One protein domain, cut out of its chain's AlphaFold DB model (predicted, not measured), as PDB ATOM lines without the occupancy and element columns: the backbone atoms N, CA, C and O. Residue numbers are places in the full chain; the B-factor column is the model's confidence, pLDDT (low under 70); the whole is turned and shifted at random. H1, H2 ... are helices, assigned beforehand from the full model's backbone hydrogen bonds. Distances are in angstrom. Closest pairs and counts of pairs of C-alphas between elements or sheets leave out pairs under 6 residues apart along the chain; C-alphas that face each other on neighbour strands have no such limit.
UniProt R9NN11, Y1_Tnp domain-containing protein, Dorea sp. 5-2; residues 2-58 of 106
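What this domain is: This is residues 2 to 58 of the 106 residues of the protein "Y1_Tnp domain-containing protein" of Dorea sp. 5-2 (UniProt R9NN11). One long helix, H1, lies between two long stretches without named elements: residues 2 to 16 run to the end of H1 where it begins, and residues 43 to 58 fold back along H1 from its other end. The short helix H2 sits at that other end, where the chain turns back. The printed part has 57 residues with two named helices, H1 then H2, and no named strand; the class is all helix, but the helices hold 23 of the 57 residues, under half. The whole is loose, with a radius of gyration of the C-alphas of 13.3 A, and elongated, spanning 39 by 21 by 16 A.

Where its parts are: The printed part begins with C-alpha 2 at (149.021, 200.209, 165.354). H1, residues 17 to 35, is 26.7 A from first to last C-alpha, from (137.797, 185.340, 179.114) to (162.364, 195.741, 179.944). H2, residues 39 to 42, is 5.1 A long and ends with C-alpha 42 at (157.268, 207.870, 174.407).

How they stand to each other: A tight link of 3 residues joins H1 to H2. The two helices are close but not clearly touching, with 2 pairs of C-alphas within 8 A; the closest C-alphas, those of Phe 33 and Lys 40, are 6.4 A apart. In H1 every O i to N i+4 pair is within hydrogen-bond range. H2 is too short for such a pair, and its 1 pair of O i and N i+3 is within range.

The domain as a whole: The two C-alphas farthest apart, those of Pro 13 and Ser 41, are separated by 39.2 A. The printed part has no cut. The mean pLDDT of the printed part is 82.9; residue 2 and residues 37 to 46 are under 70.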
ATOM      1  N   SER A   2     149.088 200.986 164.117       62.97
ATOM      2  CA  SER A   2     149.021 200.209 165.354       62.97
ATOM      3  C   SER A   2     148.466 198.857 164.954       62.97
ATOM      4  O   SER A   2     147.265 198.749 164.721       62.97
ATOM      5  N   ASP A   3     149.344 197.876 164.809       73.38
ATOM      6  CA  ASP A   3     148.940 196.556 164.346       73.38
ATOM      7  C   ASP A   3     148.408 195.760 165.552       73.38
ATOM      8  O   ASP A   3     149.050 195.738 166.610       73.38
ATOM      9  N   PRO A   4     147.190 195.199 165.466       81.94
ATOM     10  CA  PRO A   4     146.619 194.406 166.545       81.94
ATOM     11  C   PRO A   4     147.385 193.088 166.708       81.94
ATOM     12  O   PRO A   4     147.846 192.490 165.744       81.94
ATOM     13  N   VAL A   5     147.495 192.606 167.947       85.94
ATOM     14  CA  VAL A   5     148.135 191.316 168.235       85.94
ATOM     15  C   VAL A   5     147.098 190.199 168.139       85.94
ATOM     16  O   VAL A   5     146.105 190.208 168.871       85.94
ATOM     17  N   HIS A   6     147.349 189.225 167.264       87.00
ATOM     18  CA  HIS A   6     146.518 188.035 167.077       87.00
ATOM     19  C   HIS A   6     147.127 186.838 167.815       87.00
ATOM     20  O   HIS A   6     148.314 186.560 167.683       87.00
ATOM     21  N   MET A   7     146.331 186.133 168.623       86.88
ATOM     22  CA  MET A   7     146.791 184.982 169.412       86.88
ATOM     23  C   MET A   7     145.729 183.884 169.436       86.88
ATOM     24  O   MET A   7     144.539 184.173 169.572       86.88
ATOM     25  N   LEU A   8     146.173 182.628 169.381       89.06
ATOM     26  CA  LEU A   8     145.354 181.447 169.655       89.06
ATOM     27  C   LEU A   8     145.704 180.919 171.050       89.06
ATOM     28  O   LEU A   8     146.861 180.596 171.317       89.06
ATOM     29  N   VAL A   9     144.719 180.857 171.950       89.00
ATOM     30  CA  VAL A   9     144.937 180.498 173.359       89.00
ATOM     31  C   VAL A   9     143.868 179.521 173.839       89.00
ATOM     32  O   VAL A   9     142.676 179.774 173.683       89.00
ATOM     33  N   GLY A  10     144.297 178.439 174.492       90.62
ATOM     34  CA  GLY A  10     143.410 177.547 175.237       90.62
ATOM     35  C   GLY A  10     143.156 178.080 176.649       90.62
ATOM     36  O   GLY A  10     144.069 178.101 177.473       90.62
ATOM     37  N   ILE A  11     141.925 178.505 176.939       89.44
ATOM     38  CA  ILE A  11     141.528 179.009 178.263       89.44
ATOM     39  C   ILE A  11     140.675 177.942 178.964       89.44
ATOM     40  O   ILE A  11     139.658 177.523 178.409       89.44
ATOM     41  N   PRO A  12     141.040 177.500 180.183       92.31
ATOM     42  CA  PRO A  12     140.196 176.603 180.964       92.31
ATOM     43  C   PRO A  12     138.815 177.227 181.219       92.31
ATOM     44  O   PRO A  12     138.753 178.388 181.622       92.31
ATOM     45  N   PRO A  13     137.707 176.468 181.119       90.94
ATOM     46  CA  PRO A  13     136.349 177.018 181.232       90.94
ATOM     47  C   PRO A  13     136.025 177.590 182.621       90.94
ATOM     48  O   PRO A  13     135.058 178.324 182.784       90.94
ATOM     49  N   LYS A  14     136.839 177.267 183.635       95.31
ATOM     50  CA  LYS A  14     136.740 177.829 184.991       95.31
ATOM     51  C   LYS A  14     137.161 179.301 185.062       95.31
ATOM     52  O   LYS A  14     136.850 179.970 186.040       95.31
ATOM     53  N   ILE A  15     137.910 179.782 184.071       94.31
ATOM     54  CA  ILE A  15     138.441 181.142 184.022       94.31
ATOM     55  C   ILE A  15     137.636 181.922 182.989       94.31
ATOM     56  O   ILE A  15     137.486 181.488 181.847       94.31
ATOM     57  N   SER A  16     137.133 183.094 183.372       93.75
ATOM     58  CA  SER A  16     136.451 183.961 182.418       93.75
ATOM     59  C   SER A  16     137.445 184.579 181.436       93.75
ATOM     60  O   SER A  16     138.552 184.994 181.797       93.75
ATOM     61  N   VAL A  17     137.017 184.700 180.181       92.75
ATOM     62  CA  VAL A  17     137.797 185.340 179.114       92.75
ATOM     63  C   VAL A  17     138.189 186.770 179.501       92.75
ATOM     64  O   VAL A  17     139.325 187.180 179.279       92.75
ATOM     65  N   SER A  18     137.286 187.514 180.145       92.50
ATOM     66  CA  SER A  18     137.547 188.883 180.594       92.50
ATOM     67  C   SER A  18     138.642 188.961 181.653       92.50
ATOM     68  O   SER A  18     139.525 189.814 181.553       92.50
ATOM     69  N   SER A  19     138.640 188.049 182.630       93.62
ATOM     70  CA  SER A  19     139.686 187.990 183.652       93.62
ATOM     71  C   SER A  19     141.034 187.616 183.041       93.62
ATOM     72  O   SER A  19     142.053 188.215 183.387       93.62
ATOM     73  N   PHE A  20     141.045 186.654 182.116       94.25
ATOM     74  CA  PHE A  20     142.255 186.260 181.401       94.25
ATOM     75  C   PHE A  20     142.835 187.428 180.590       94.25
ATOM     76  O   PHE A  20     144.014 187.753 180.729       94.25
ATOM     77  N   MET A  21     142.000 188.115 179.806       94.06
ATOM     78  CA  MET A  21     142.423 189.256 178.991       94.06
ATOM     79  C   MET A  21     142.886 190.444 179.835       94.06
ATOM     80  O   MET A  21     143.881 191.079 179.487       94.06
ATOM     81  N   GLY A  22     142.221 190.721 180.960       92.88
ATOM     82  CA  GLY A  22     142.648 191.750 181.908       92.88
ATOM     83  C   GLY A  22     144.036 191.462 182.483       92.88
ATOM     84  O   GLY A  22     144.905 192.337 182.478       92.88
ATOM     85  N   TYR A  23     144.281 190.217 182.900       93.56
ATOM     86  CA  TYR A  23     145.594 189.791 183.383       93.56
ATOM     87  C   TYR A  23     146.665 189.883 182.291       93.56
ATOM     88  O   TYR A  23     147.731 190.457 182.518       93.56
ATOM     89  N   LEU A  24     146.373 189.362 181.094       93.81
ATOM     90  CA  LEU A  24     147.303 189.334 179.968       93.81
ATOM     91  C   LEU A  24     147.707 190.748 179.537       93.81
ATOM     92  O   LEU A  24     148.899 191.060 179.462       93.81
ATOM     93  N   LYS A  25     146.724 191.629 179.308       91.00
ATOM     94  CA  LYS A  25     146.972 193.032 178.955       91.00
ATOM     95  C   LYS A  25     147.706 193.764 180.079       91.00
ATOM     96  O   LYS A  25     148.672 194.463 179.807       91.00
ATOM     97  N   GLY A  26     147.325 193.576 181.342       90.25
ATOM     98  CA  GLY A  26     147.980 194.251 182.469       90.25
ATOM     99  C   GLY A  26     149.439 193.828 182.673       90.25
ATOM    100  O   GLY A  26     150.330 194.674 182.790       90.25
ATOM    101  N   LYS A  27     149.714 192.518 182.684       91.44
ATOM    102  CA  LYS A  27     151.069 191.989 182.907       91.44
ATOM    103  C   LYS A  27     152.013 192.277 181.751       91.44
ATOM    104  O   LYS A  27     153.159 192.636 182.006       91.44
ATOM    105  N   SER A  28     151.548 192.163 180.509       89.81
ATOM    106  CA  SER A  28     152.373 192.474 179.333       89.81
ATOM    107  C   SER A  28     152.855 193.925 179.341       89.81
ATOM    108  O   SER A  28     154.035 194.175 179.107       89.81
ATOM    109  N   VAL A  29     151.984 194.870 179.707       87.81
ATOM    110  CA  VAL A  29     152.338 196.290 179.839       87.81
ATOM    111  C   VAL A  29     153.403 196.504 180.904       87.81
ATOM    112  O   VAL A  29     154.403 197.176 180.650       87.81
ATOM    113  N   LEU A  30     153.225 195.888 182.076       86.06
ATOM    114  CA  LEU A  30     154.207 195.970 183.152       86.06
ATOM    115  C   LEU A  30     155.573 195.431 182.699       86.06
ATOM    116  O   LEU A  30     156.583 196.106 182.874       86.06
ATOM    117  N   MET A  31     155.597 194.257 182.063       87.88
ATOM    118  CA  MET A  31     156.830 193.636 181.572       87.88
ATOM    119  C   MET A  31     157.504 194.453 180.464       87.88
ATOM    120  O   MET A  31     158.730 194.530 180.422       87.88
ATOM    121  N   MET A  32     156.734 195.079 179.571       84.19
ATOM    122  CA  MET A  32     157.298 195.940 178.531       84.19
ATOM    123  C   MET A  32     157.942 197.194 179.106       84.19
ATOM    124  O   MET A  32     159.052 197.530 178.694       84.19
ATOM    125  N   PHE A  33     157.286 197.862 180.058       80.94
ATOM    126  CA  PHE A  33     157.844 199.054 180.699       80.94
ATOM    127  C   PHE A  33     159.044 198.756 181.596       80.94
ATOM    128  O   PHE A  33     159.878 199.642 181.792       80.94
ATOM    129  N   ASP A  34     159.127 197.542 182.139       82.50
ATOM    130  CA  ASP A  34     160.280 197.085 182.909       82.50
ATOM    131  C   ASP A  34     161.489 196.818 181.998       82.50
ATOM    132  O   ASP A  34     162.575 197.348 182.222       82.50
ATOM    133  N   ARG A  35     161.286 196.089 180.890       82.81
ATOM    134  CA  ARG A  35     162.364 195.741 179.944       82.81
ATOM    135  C   ARG A  35     162.823 196.898 179.058       82.81
ATOM    136  O   ARG A  35     163.973 196.916 178.634       82.81
ATOM    137  N   HIS A  36     161.944 197.848 178.745       77.94
ATOM    138  CA  HIS A  36     162.231 198.934 177.808       77.94
ATOM    139  C   HIS A  36     161.992 200.291 178.471       77.94
ATOM    140  O   HIS A  36     160.967 200.948 178.270       77.94
ATOM    141  N   THR A  37     162.978 200.748 179.239       64.44
ATOM    142  CA  THR A  37     162.942 202.035 179.956       64.44
ATOM    143  C   THR A  37     162.705 203.234 179.029       64.44
ATOM    144  O   THR A  37     161.985 204.162 179.397       64.44
ATOM    145  N   ASN A  38     163.199 203.177 177.787       66.31
ATOM    146  CA  ASN A  38     163.017 204.211 176.758       66.31
ATOM    147  C   ASN A  38     161.558 204.385 176.284       66.31
ATOM    148  O   ASN A  38     161.204 205.440 175.755       66.31
ATOM    149  N   LEU A  39     160.689 203.384 176.477       63.81
ATOM    150  CA  LEU A  39     159.271 203.481 176.110       63.81
ATOM    151  C   LEU A  39     158.462 204.309 177.115       63.81
ATOM    152  O   LEU A  39     157.430 204.859 176.736       63.81
ATOM    153  N   LYS A  40     158.943 204.476 178.358       59.22
ATOM    154  CA  LYS A  40     158.287 205.331 179.365       59.22
ATOM    155  C   LYS A  40     158.214 206.796 178.922       59.22
ATOM    156  O   LYS A  40     157.233 207.465 179.217       59.22
ATOM    157  N   SER A  41     159.224 207.262 178.184       57.56
ATOM    158  CA  SER A  41     159.283 208.624 177.633       57.56
ATOM    159  C   SER A  41     158.322 208.823 176.448       57.56
ATOM    160  O   SER A  41     157.688 209.866 176.329       57.56
ATOM    161  N   LYS A  42     158.141 207.799 175.597       61.00
ATOM    162  CA  LYS A  42     157.268 207.870 174.407       61.00
ATOM    163  C   LYS A  42     155.785 207.632 174.708       61.00
ATOM    164  O   LYS A  42     154.931 208.199 174.037       61.00
ATOM    165  N   PHE A  43     155.470 206.814 175.711       62.38
ATOM    166  CA  PHE A  43     154.100 206.502 176.125       62.38
ATOM    167  C   PHE A  43     153.730 207.262 177.404       62.38
ATOM    168  O   PHE A  43     153.329 206.657 178.398       62.38
ATOM    169  N   GLY A  44     153.843 208.596 177.372       57.84
ATOM    170  CA  GLY A  44     153.541 209.487 178.507       57.84
ATOM    171  C   GLY A  44     152.143 209.294 179.121       57.84
ATOM    172  O   GLY A  44     151.947 209.579 180.299       57.84
ATOM    173  N   ASN A  45     151.210 208.697 178.368       62.91
ATOM    174  CA  ASN A  45     149.848 208.388 178.813       62.91
ATOM    175  C   ASN A  45     149.674 206.948 179.343       62.91
ATOM    176  O   ASN A  45     148.561 206.558 179.665       62.91
ATOM    177  N   ARG A  46     150.738 206.131 179.412       63.66
ATOM    178  CA  ARG A  46     150.767 204.722 179.888       63.66
ATOM    179  C   ARG A  46     149.781 203.737 179.228       63.66
ATOM    180  O   ARG A  46     149.770 202.563 179.594       63.66
ATOM    181  N   HIS A  47     148.995 204.164 178.242       72.50
ATOM    182  CA  HIS A  47     148.104 203.304 177.468       72.50
ATOM    183  C   HIS A  47     148.877 202.625 176.337       72.50
ATOM    184  O   HIS A  47     149.221 203.250 175.338       72.50
ATOM    185  N   PHE A  48     149.172 201.342 176.528       79.19
ATOM    186  CA  PHE A  48     149.837 200.503 175.531       79.19
ATOM    187  C   PHE A  48     148.836 199.701 174.687       79.19
ATOM    188  O   PHE A  48     148.984 199.600 173.474       79.19
ATOM    189  N   TRP A  49     147.793 199.162 175.323       86.00
ATOM    190  CA  TRP A  49     146.703 198.458 174.649       86.00
ATOM    191  C   TRP A  49     145.510 199.380 174.412       86.00
ATOM    192  O   TRP A  49     145.254 200.290 175.203       86.00
ATOM    193  N   SER A  50     144.725 199.080 173.377       86.38
ATOM    194  CA  SER A  50     143.368 199.607 173.243       86.38
ATOM    195  C   SER A  50     142.457 199.057 174.348       86.38
ATOM    196  O   SER A  50     142.677 197.962 174.884       86.38
ATOM    197  N   GLU A  51     141.421 199.824 174.690       86.38
ATOM    198  CA  GLU A  51     140.432 199.464 175.714       86.38
ATOM    199  C   GLU A  51     139.708 198.153 175.356       86.38
ATOM    200  O   GLU A  51     139.644 197.217 176.155       86.38
ATOM    201  N   GLY A  52     139.271 198.033 174.103       88.50
ATOM    202  CA  GLY A  52     138.583 196.851 173.585       88.50
ATOM    203  C   GLY A  52     139.501 195.670 173.262       88.50
ATOM    204  O   GLY A  52     140.713 195.797 173.076       88.50
ATOM    205  N   TYR A  53     138.915 194.481 173.186       92.00
ATOM    206  CA  TYR A  53     139.535 193.283 172.627       92.00
ATOM    207  C   TYR A  53     138.463 192.447 171.928       92.00
ATOM    208  O   TYR A  53     137.286 192.530 172.275       92.00
ATOM    209  N   TYR A  54     138.876 191.657 170.942       90.31
ATOM    210  CA  TYR A  54     137.996 190.757 170.208       90.31
ATOM    211  C   TYR A  54     138.351 189.309 170.536       90.31
ATOM    212  O   TYR A  54     139.531 188.966 170.612       90.31
ATOM    213  N   VAL A  55     137.335 188.469 170.737       89.88
ATOM    214  CA  VAL A  55     137.498 187.034 170.993       89.88
ATOM    215  C   VAL A  55     136.486 186.273 170.158       89.88
ATOM    216  O   VAL A  55     135.307 186.619 170.139       89.88
ATOM    217  N   SER A  56     136.958 185.216 169.507       88.38
ATOM    218  CA  SER A  56     136.123 184.235 168.826       88.38
ATOM    219  C   SER A  56     136.452 182.852 169.376       88.38
ATOM    220  O   SER A  56     137.622 182.520 169.573       88.38
ATOM    221  N   THR A  57     135.426 182.060 169.679       86.00
ATOM    222  CA  THR A  57     135.599 180.682 170.145       86.00
ATOM    223  C   THR A  57     135.890 179.777 168.963       86.00
ATOM    224  O   THR A  57     135.119 179.735 168.004       86.00
ATOM    225  N   VAL A  58     136.976 179.017 169.053       79.50
ATOM    226  CA  VAL A  58     137.371 178.061 168.024       79.50
ATOM    227  C   VAL A  58     137.002 176.659 168.488       79.50
ATOM    228  O   VAL A  58     137.386 176.250 169.580       79.50
TER     229      VAL A  58